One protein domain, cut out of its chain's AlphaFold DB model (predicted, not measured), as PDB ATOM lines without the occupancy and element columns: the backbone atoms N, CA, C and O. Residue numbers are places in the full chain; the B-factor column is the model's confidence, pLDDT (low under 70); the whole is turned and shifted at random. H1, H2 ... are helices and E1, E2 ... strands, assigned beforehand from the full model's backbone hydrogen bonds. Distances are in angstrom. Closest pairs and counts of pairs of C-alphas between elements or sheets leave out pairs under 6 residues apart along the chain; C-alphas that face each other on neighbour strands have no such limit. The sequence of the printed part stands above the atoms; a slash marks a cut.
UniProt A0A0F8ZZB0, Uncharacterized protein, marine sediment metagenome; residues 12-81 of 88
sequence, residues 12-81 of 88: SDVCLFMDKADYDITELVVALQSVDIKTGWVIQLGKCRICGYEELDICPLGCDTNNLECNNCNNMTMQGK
ATOM      1  N   SER A  12     168.946 485.521 359.856       70.81
ATOM      2  CA  SER A  12     168.166 486.509 359.110       70.81
ATOM      3  C   SER A  12     167.461 487.502 360.039       70.81
ATOM      4  O   SER A  12     167.388 488.682 359.703       70.81
ATOM      5  N   ASP A  13     167.007 487.062 361.217       70.62
ATOM      6  CA  ASP A  13     166.437 487.960 362.231       70.62
ATOM      7  C   ASP A  13     167.501 488.927 362.768       70.62
ATOM      8  O   ASP A  13     167.209 490.102 362.986       70.62
ATOM      9  N   VAL A  14     168.745 488.451 362.911       68.12
ATOM     10  CA  VAL A  14     169.904 489.265 363.310       68.12
ATOM     11  C   VAL A  14     170.218 490.332 362.262       68.12
ATOM     12  O   VAL A  14     170.279 491.511 362.605       68.12
ATOM     13  N   CYS A  15     170.343 489.960 360.985       68.00
ATOM     14  CA  CYS A  15     170.593 490.919 359.902       68.00
ATOM     15  C   CYS A  15     169.493 491.991 359.821       68.00
ATOM     16  O   CYS A  15     169.785 493.181 359.750       68.00
ATOM     17  N   LEU A  16     168.219 491.585 359.899       69.19
ATOM     18  CA  LEU A  16     167.078 492.511 359.872       69.19
ATOM     19  C   LEU A  16     167.031 493.448 361.083       69.19
ATOM     20  O   LEU A  16     166.445 494.529 360.994       69.19
ATOM     21  N   PHE A  17     167.575 493.013 362.219       67.62
ATOM     22  CA  PHE A  17     167.698 493.823 363.421       67.62
ATOM     23  C   PHE A  17     168.834 494.847 363.295       67.62
ATOM     24  O   PHE A  17     168.616 496.017 363.604       67.62
ATOM     25  N   MET A  18     169.992 494.438 362.766       68.12
ATOM     26  CA  MET A  18     171.139 495.322 362.516       68.12
ATOM     27  C   MET A  18     170.830 496.423 361.494       68.12
ATOM     28  O   MET A  18     171.205 497.571 361.707       68.12
ATOM     29  N   ASP A  19     170.085 496.113 360.429       66.69
ATOM     30  CA  ASP A  19     169.718 497.090 359.387       66.69
ATOM     31  C   ASP A  19     168.803 498.219 359.889       66.69
ATOM     32  O   ASP A  19     168.669 499.261 359.244       66.69
ATOM     33  N   LYS A  20     168.101 498.007 361.007       60.50
ATOM     34  CA  LYS A  20     167.008 498.883 361.448       60.50
ATOM     35  C   LYS A  20     167.390 499.868 362.539       60.50
ATOM     36  O   LYS A  20     166.513 500.628 362.958       60.50
ATOM     37  N   ALA A  21     168.627 499.863 363.025       54.75
ATOM     38  CA  ALA A  21     168.895 500.551 364.272       54.75
ATOM     39  C   ALA A  21     170.309 501.082 364.475       54.75
ATOM     40  O   ALA A  21     171.309 500.482 364.105       54.75
ATOM     41  N   ASP A  22     170.320 502.212 365.174       58.41
ATOM     42  CA  ASP A  22     171.470 502.952 365.679       58.41
ATOM     43  C   ASP A  22     171.772 502.450 367.112       58.41
ATOM     44  O   ASP A  22     171.587 503.164 368.097       58.41
ATOM     45  N   TYR A  23     172.060 501.150 367.258       58.25
ATOM     46  CA  TYR A  23     172.227 500.508 368.572       58.25
ATOM     47  C   TYR A  23     173.641 500.670 369.143       58.25
ATOM     48  O   TYR A  23     174.634 500.636 368.417       58.25
ATOM     49  N   ASP A  24     173.726 500.727 370.477       61.28
ATOM     50  CA  ASP A  24     174.962 500.438 371.206       61.28
ATOM     51  C   ASP A  24     175.302 498.949 371.034       61.28
ATOM     52  O   ASP A  24     174.536 498.060 371.423       61.28
ATOM     53  N   ILE A  25     176.460 498.682 370.432       59.38
ATOM     54  CA  ILE A  25     176.979 497.342 370.128       59.38
ATOM     55  C   ILE A  25     176.980 496.436 371.374       59.38
ATOM     56  O   ILE A  25     176.764 495.230 371.260       59.38
ATOM     57  N   THR A  26     177.158 497.003 372.568       61.06
ATOM     58  CA  THR A  26     177.221 496.256 373.832       61.06
ATOM     59  C   THR A  26     175.885 495.597 374.191       61.06
ATOM     60  O   THR A  26     175.859 494.434 374.599       61.06
ATOM     61  N   GLU A  27     174.762 496.301 374.007       62.72
ATOM     62  CA  GLU A  27     173.420 495.747 374.254       62.72
ATOM     63  C   GLU A  27     173.056 494.684 373.207       62.72
ATOM     64  O   GLU A  27     172.411 493.677 373.519       62.72
ATOM     65  N   LEU A  28     173.539 494.877 371.976       64.56
ATOM     66  CA  LEU A  28     173.355 493.953 370.862       64.56
ATOM     67  C   LEU A  28     174.005 492.592 371.147       64.56
ATOM     68  O   LEU A  28     173.379 491.555 370.942       64.56
ATOM     69  N   VAL A  29     175.238 492.583 371.667       63.47
ATOM     70  CA  VAL A  29     175.992 491.350 371.953       63.47
ATOM     71  C   VAL A  29     175.246 490.449 372.942       63.47
ATOM     72  O   VAL A  29     175.137 489.249 372.702       63.47
ATOM     73  N   VAL A  30     174.667 491.004 374.012       65.44
ATOM     74  CA  VAL A  30     173.923 490.216 375.015       65.44
ATOM     75  C   VAL A  30     172.675 489.570 374.406       65.44
ATOM     76  O   VAL A  30     172.398 488.394 374.654       65.44
ATOM     77  N   ALA A  31     171.930 490.310 373.579       62.19
ATOM     78  CA  ALA A  31     170.767 489.764 372.881       62.19
ATOM     79  C   ALA A  31     171.175 488.660 371.888       62.19
ATOM     80  O   ALA A  31     170.506 487.629 371.790       62.19
ATOM     81  N   LEU A  32     172.303 488.842 371.202       64.25
ATOM     82  CA  LEU A  32     172.788 487.950 370.152       64.25
ATOM     83  C   LEU A  32     173.453 486.669 370.675       64.25
ATOM     84  O   LEU A  32     173.292 485.617 370.060       64.25
ATOM     85  N   GLN A  33     174.073 486.693 371.858       61.06
ATOM     86  CA  GLN A  33     174.586 485.485 372.527       61.06
ATOM     87  C   GLN A  33     173.490 484.435 372.792       61.06
ATOM     88  O   GLN A  33     173.761 483.237 372.823       61.06
ATOM     89  N   SER A  34     172.229 484.857 372.950       57.47
ATOM     90  CA  SER A  34     171.101 483.929 373.127       57.47
ATOM     91  C   SER A  34     170.710 483.173 371.843       57.47
ATOM     92  O   SER A  34     170.112 482.094 371.912       57.47
ATOM     93  N   VAL A  35     171.081 483.723 370.683       58.00
ATOM     94  CA  VAL A  35     170.837 483.183 369.333       58.00
ATOM     95  C   VAL A  35     171.897 482.148 368.963       58.00
ATOM     96  O   VAL A  35     171.596 481.165 368.278       58.00
ATOM     97  N   ASP A  36     173.115 482.343 369.471       61.12
ATOM     98  CA  ASP A  36     174.312 481.550 369.175       61.12
ATOM     99  C   ASP A  36     174.073 480.044 369.377       61.12
ATOM    100  O   ASP A  36     174.141 479.235 368.444       61.12
ATOM    101  N   ILE A  37     173.586 479.682 370.567       56.84
ATOM    102  CA  ILE A  37     173.409 478.285 370.998       56.84
ATOM    103  C   ILE A  37     172.410 477.506 370.126       56.84
ATOM    104  O   ILE A  37     172.506 476.283 370.010       56.84
ATOM    105  N   LYS A  38     171.422 478.178 369.525       62.44
ATOM    106  CA  LYS A  38     170.320 477.507 368.810       62.44
ATOM    107  C   LYS A  38     170.476 477.505 367.297       62.44
ATOM    108  O   LYS A  38     169.808 476.714 366.634       62.44
ATOM    109  N   THR A  39     171.318 478.381 366.754       66.81
ATOM    110  CA  THR A  39     171.387 478.627 365.307       66.81
ATOM    111  C   THR A  39     172.679 478.150 364.662       66.81
ATOM    112  O   THR A  39     172.716 478.022 363.439       66.81
ATOM    113  N   GLY A  40     173.711 477.843 365.455       74.19
ATOM    114  CA  GLY A  40     175.013 477.436 364.929       74.19
ATOM    115  C   GLY A  40     175.803 478.605 364.341       74.19
ATOM    116  O   GLY A  40     176.559 478.402 363.394       74.19
ATOM    117  N   TRP A  41     175.620 479.809 364.886       77.00
ATOM    118  CA  TRP A  41     176.347 481.024 364.522       77.00
ATOM    119  C   TRP A  41     176.994 481.620 365.760       77.00
ATOM    120  O   TRP A  41     176.306 481.861 366.739       77.00
ATOM    121  N   VAL A  42     178.281 481.927 365.690       77.06
ATOM    122  CA  VAL A  42     178.978 482.689 366.721       77.06
ATOM    123  C   VAL A  42     178.818 484.168 366.425       77.06
ATOM    124  O   VAL A  42     179.019 484.608 365.288       77.06
ATOM    125  N   ILE A  43     178.476 484.926 367.464       79.31
ATOM    126  CA  ILE A  43     178.380 486.380 367.405       79.31
ATOM    127  C   ILE A  43     179.237 486.965 368.521       79.31
ATOM    128  O   ILE A  43     178.994 486.704 369.700       79.31
ATOM    129  N   GLN A  44     180.239 487.763 368.158       79.25
ATOM    130  CA  GLN A  44     181.169 488.361 369.114       79.25
ATOM    131  C   GLN A  44     181.523 489.797 368.727       79.25
ATOM    132  O   GLN A  44     181.465 490.177 367.560       79.25
ATOM    133  N   LEU A  45     181.935 490.591 369.714       84.31
ATOM    134  CA  LEU A  45     182.623 491.848 369.446       84.31
ATOM    135  C   LEU A  45     184.094 491.536 369.166       84.31
ATOM    136  O   LEU A  45     184.818 491.096 370.061       84.31
ATOM    137  N   GLY A  46     184.504 491.732 367.922       86.94
ATOM    138  CA  GLY A  46     185.862 491.557 367.451       86.94
ATOM    139  C   GLY A  46     186.691 492.824 367.622       86.94
ATOM    140  O   GLY A  46     186.182 493.943 367.535       86.94
ATOM    141  N   LYS A  47     187.999 492.658 367.824       89.69
ATOM    142  CA  LYS A  47     188.983 493.738 367.747       89.69
ATOM    143  C   LYS A  47     190.185 493.313 366.914       89.69
ATOM    144  O   LYS A  47     190.785 492.265 367.151       89.69
ATOM    145  N   CYS A  48     190.574 494.153 365.960       90.12
ATOM    146  CA  CYS A  48     191.772 493.943 365.163       90.12
ATOM    147  C   CYS A  48     193.012 494.200 366.016       90.12
ATOM    148  O   CYS A  48     193.239 495.322 366.471       90.12
ATOM    149  N   ARG A  49     193.884 493.200 366.143       86.38
ATOM    150  CA  ARG A  49     195.160 493.355 366.862       86.38
ATOM    151  C   ARG A  49     196.160 494.310 366.194       86.38
ATOM    152  O   ARG A  49     197.079 494.778 366.849       86.38
ATOM    153  N   ILE A  50     196.013 494.583 364.893       89.19
ATOM    154  CA  ILE A  50     196.937 495.458 364.149       89.19
ATOM    155  C   ILE A  50     196.489 496.916 364.208       89.19
ATOM    156  O   ILE A  50     197.261 497.787 364.594       89.19
ATOM    157  N   CYS A  51     195.258 497.195 363.777       90.12
ATOM    158  CA  CYS A  51     194.770 498.568 363.643       90.12
ATOM    159  C   CYS A  51     193.852 499.012 364.789       90.12
ATOM    160  O   CYS A  51     193.459 500.174 364.825       90.12
ATOM    161  N   GLY A  52     193.496 498.109 365.708       88.12
ATOM    162  CA  GLY A  52     192.628 498.401 366.850       88.12
ATOM    163  C   GLY A  52     191.152 498.596 366.505       88.12
ATOM    164  O   GLY A  52     190.377 498.888 367.412       88.12
ATOM    165  N   TYR A  53     190.767 498.450 365.234       89.88
ATOM    166  CA  TYR A  53     189.383 498.573 364.777       89.88
ATOM    167  C   TYR A  53     188.492 497.522 365.443       89.88
ATOM    168  O   TYR A  53     188.892 496.362 365.547       89.88
ATOM    169  N   GLU A  54     187.311 497.933 365.898       89.06
ATOM    170  CA  GLU A  54     186.333 497.064 366.553       89.06
ATOM    171  C   GLU A  54     185.123 496.876 365.641       89.06
ATOM    172  O   GLU A  54     184.648 497.834 365.031       89.06
ATOM    173  N   GLU A  55     184.621 495.649 365.554       85.31
ATOM    174  CA  GLU A  55     183.455 495.316 364.736       85.31
ATOM    175  C   GLU A  55     182.693 494.121 365.297       85.31
ATOM    176  O   GLU A  55     183.203 493.365 366.120       85.31
ATOM    177  N   LEU A  56     181.443 493.966 364.871       83.69
ATOM    178  CA  LEU A  56     180.640 492.808 365.230       83.69
ATOM    179  C   LEU A  56     180.940 491.668 364.251       83.69
ATOM    180  O   LEU A  56     180.565 491.739 363.080       83.69
ATOM    181  N   ASP A  57     181.574 490.613 364.748       84.25
ATOM    182  CA  ASP A  57     181.851 489.409 363.977       84.25
ATOM    183  C   ASP A  57     180.651 488.464 364.039       84.25
ATOM    184  O   ASP A  57     180.136 488.153 365.118       84.25
ATOM    185  N   ILE A  58     180.241 487.964 362.874       81.62
ATOM    186  CA  ILE A  58     179.181 486.966 362.732       81.62
ATOM    187  C   ILE A  58     179.707 485.847 361.835       81.62
ATOM    188  O   ILE A  58     179.918 486.051 360.638       81.62
ATOM    189  N   CYS A  59     179.909 484.654 362.392       82.44
ATOM    190  CA  CYS A  59     180.430 483.512 361.640       82.44
ATOM    191  C   CYS A  59     179.742 482.195 362.038       82.44
ATOM    192  O   CYS A  59     179.124 482.118 363.096       82.44
ATOM    193  N   PRO A  60     179.834 481.131 361.226       81.81
ATOM    194  CA  PRO A  60     179.326 479.819 361.615       81.81
ATOM    195  C   PRO A  60     180.052 479.251 362.843       81.81
ATOM    196  O   PRO A  60     181.255 479.445 363.017       81.81
ATOM    197  N   LEU A  61     179.345 478.469 363.658       77.31
ATOM    198  CA  LEU A  61     179.938 477.721 364.763       77.31
ATOM    199  C   LEU A  61     181.052 476.799 364.252       77.31
ATOM    200  O   LEU A  61     180.852 476.011 363.327       77.31
ATOM    201  N   GLY A  62     182.229 476.901 364.871       75.88
ATOM    202  CA  GLY A  62     183.437 476.188 364.453       75.88
ATOM    203  C   GLY A  62     184.340 476.968 363.492       75.88
ATOM    204  O   GLY A  62     185.367 476.429 363.084       75.88
ATOM    205  N   CYS A  63     183.995 478.214 363.140       83.00
ATOM    206  CA  CYS A  63     184.935 479.119 362.480       83.00
ATOM    207  C   CYS A  63     186.133 479.431 363.400       83.00
ATOM    208  O   CYS A  63     186.012 479.393 364.627       83.00
ATOM    209  N   ASP A  64     187.287 479.759 362.812       85.69
ATOM    210  CA  ASP A  64     188.428 480.292 363.564       85.69
ATOM    211  C   ASP A  64     188.163 481.759 363.931       85.69
ATOM    212  O   ASP A  64     188.527 482.686 363.204       85.69
ATOM    213  N   THR A  65     187.484 481.964 365.059       84.19
ATOM    214  CA  THR A  65     187.065 483.282 365.562       84.19
ATOM    215  C   THR A  65     188.223 484.178 366.003       84.19
ATOM    216  O   THR A  65     187.993 485.343 366.325       84.19
ATOM    217  N   ASN A  66     189.456 483.659 366.024       82.81
ATOM    218  CA  ASN A  66     190.673 484.401 366.376       82.81
ATOM    219  C   ASN A  66     191.462 484.875 365.154       82.81
ATOM    220  O   ASN A  66     192.542 485.466 365.281       82.81
ATOM    221  N   ASN A  67     190.948 484.582 363.962       86.88
ATOM    222  CA  ASN A  67     191.625 484.881 362.720       86.88
ATOM    223  C   ASN A  67     190.640 485.316 361.635       86.88
ATOM    224  O   ASN A  67     190.782 484.918 360.483       86.88
ATOM    225  N   LEU A  68     189.636 486.121 361.991       89.44
ATOM    226  CA  LEU A  68     188.703 486.682 361.012       89.44
ATOM    227  C   LEU A  68     189.339 487.874 360.272       89.44
ATOM    228  O   LEU A  68     190.292 488.504 360.752       89.44
ATOM    229  N   GLU A  69     188.848 488.155 359.067       92.25
ATOM    230  CA  GLU A  69     189.304 489.291 358.264       92.25
ATOM    231  C   GLU A  69     188.808 490.601 358.880       92.25
ATOM    232  O   GLU A  69     187.621 490.752 359.130       92.25
ATOM    233  N   CYS A  70     189.714 491.552 359.107       91.56
ATOM    234  CA  CYS A  70     189.352 492.880 359.597       91.56
ATOM    235  C   CYS A  70     188.820 493.755 358.460       91.56
ATOM    236  O   CYS A  70     189.582 494.038 357.535       91.56
ATOM    237  N   ASN A  71     187.614 494.315 358.576       90.69
ATOM    238  CA  ASN A  71     187.048 495.156 357.504       90.69
ATOM    239  C   ASN A  71     187.781 496.493 357.278       90.69
ATOM    240  O   ASN A  71     187.583 497.146 356.255       90.69
ATOM    241  N   ASN A  72     188.621 496.933 358.222       92.56
ATOM    242  CA  ASN A  72     189.385 498.176 358.087       92.56
ATOM    243  C   ASN A  72     190.762 497.973 357.432       92.56
ATOM    244  O   ASN A  72     191.213 498.819 356.663       92.56
ATOM    245  N   CYS A  73     191.462 496.877 357.749       92.62
ATOM    246  CA  CYS A  73     192.827 496.640 357.255       92.62
ATOM    247  C   CYS A  73     192.979 495.397 356.365       92.62
ATOM    248  O   CYS A  73     194.080 495.156 355.873       92.62
ATOM    249  N   ASN A  74     191.902 494.632 356.160       92.75
ATOM    250  CA  ASN A  74     191.806 493.421 355.336       92.75
ATOM    251  C   ASN A  74     192.830 492.328 355.694       92.75
ATOM    252  O   ASN A  74     193.216 491.508 354.864       92.75
ATOM    253  N   ASN A  75     193.319 492.329 356.938       90.62
ATOM    254  CA  ASN A  75     194.194 491.281 357.454       90.62
ATOM    255  C   ASN A  75     193.383 490.297 358.303       90.62
ATOM    256  O   ASN A  75     192.535 490.722 359.092       90.62
ATOM    257  N   MET A  76     193.721 489.007 358.224       91.31
ATOM    258  CA  MET A  76     193.192 487.944 359.093       91.31
ATOM    259  C   MET A  76     193.733 488.134 360.515       91.31
ATOM    260  O   MET A  76     194.824 487.680 360.862       91.31
ATOM    261  N   THR A  77     193.060 488.982 361.289       88.88
ATOM    262  CA  THR A  77     193.604 489.568 362.524       88.88
ATOM    263  C   THR A  77     192.578 489.844 363.610       88.88
ATOM    264  O   THR A  77     192.956 490.282 364.700       88.88
ATOM    265  N   MET A  78     191.304 489.624 363.309       91.31
ATOM    266  CA  MET A  78     190.201 489.849 364.226       91.31
ATOM    267  C   MET A  78     190.108 488.708 365.232       91.31
ATOM    268  O   MET A  78     190.189 487.538 364.858       91.31
ATOM    269  N   GLN A  79     189.936 489.073 366.499       86.56
ATOM    270  CA  GLN A  79     189.713 488.163 367.619       86.56
ATOM    271  C   GLN A  79     188.663 488.747 368.562       86.56
ATOM    272  O   GLN A  79     188.467 489.966 368.580       86.56
ATOM    273  N   GLY A  80     188.049 487.907 369.397       81.94
ATOM    274  CA  GLY A  80     187.141 488.375 370.444       81.94
ATOM    275  C   GLY A  80     187.814 489.407 371.358       81.94
ATOM    276  O   GLY A  80     188.911 489.177 371.863       81.94
ATOM    277  N   LYS A  81     187.156 490.550 371.578       71.50
ATOM    278  CA  LYS A  81     187.693 491.710 372.313       71.50
ATOM    279  C   LYS A  81     188.132 491.396 373.750       71.50
ATOM    280  O   LYS A  81     189.057 492.029 374.247       71.50
TER     281      LYS A  81
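Overview. This is residues 12 to 81 of the 88 residues of an uncharacterized protein of marine sediment metagenome (UniProt A0A0F8ZZB0). A long, strongly twisted hairpin, E1 and E2, runs through the middle, with a loose pair of helices at one end and the short strand E3 beside E1 toward the other. H2 packs on E1, and H1 runs beside H2 the opposite way, not on the sheet. The printed part has 70 residues, with two named helices and three named strands in the order H1, H2, E1, E2, E3 along the chain; the antiparallel sheet runs E2, E1, E3, and the class is mixed, helices and strands. It is compact, with a radius of gyration of the C-alphas of 12.0 A and spans of 30 by 28 by 17 A.

Arrangement. H1, residues 12 to 18, and H2, residues 25 to 39, are close but not clearly touching: their closest C-alphas, of Val 14 and Leu 32, are 7.5 A apart. They run opposite ways at a shallow tilt of 3 degrees. Every O i to N i+4 pair is within hydrogen-bond range in H1, and 6 of 11 are in H2. H2 is on one face of the sheet of E1, residues 41 to 48, E2, residues 54 to 60, and E3, residues 76 to 80, in two layers, a helix on one face of a sheet, and it lies beside the strands, over none of them, but only just: 2 of its 15 C-alphas fall on E1. Its height over the sheet is 5.9 A. The hairpin E1 and E2 has N 42 and O 59 at 2.7 A; E1 and E3 have N 47 and O 79 at 2.8 A.

Along the chain. H1 begins at C-alpha 12 (168.166, 486.509, 359.110). H2 is 20.1 A long, E1 20.1 A and E2 19.3 A; E1 bends by 62 degrees at residue 45. E3 ends at C-alpha 80 (187.141, 488.375, 370.444).

Size, cuts and confidence. The C-alphas of Lys 38 and Cys 51, the two farthest apart, are 32.7 A apart. The printed part has no cut. Residues 19 to 24 stand free. The link from E2 to E3 is long, and its residues 68 to 69 pair antiparallel with residues 76 to 78 of E3. Residues 14 to 39 have pLDDT under 70.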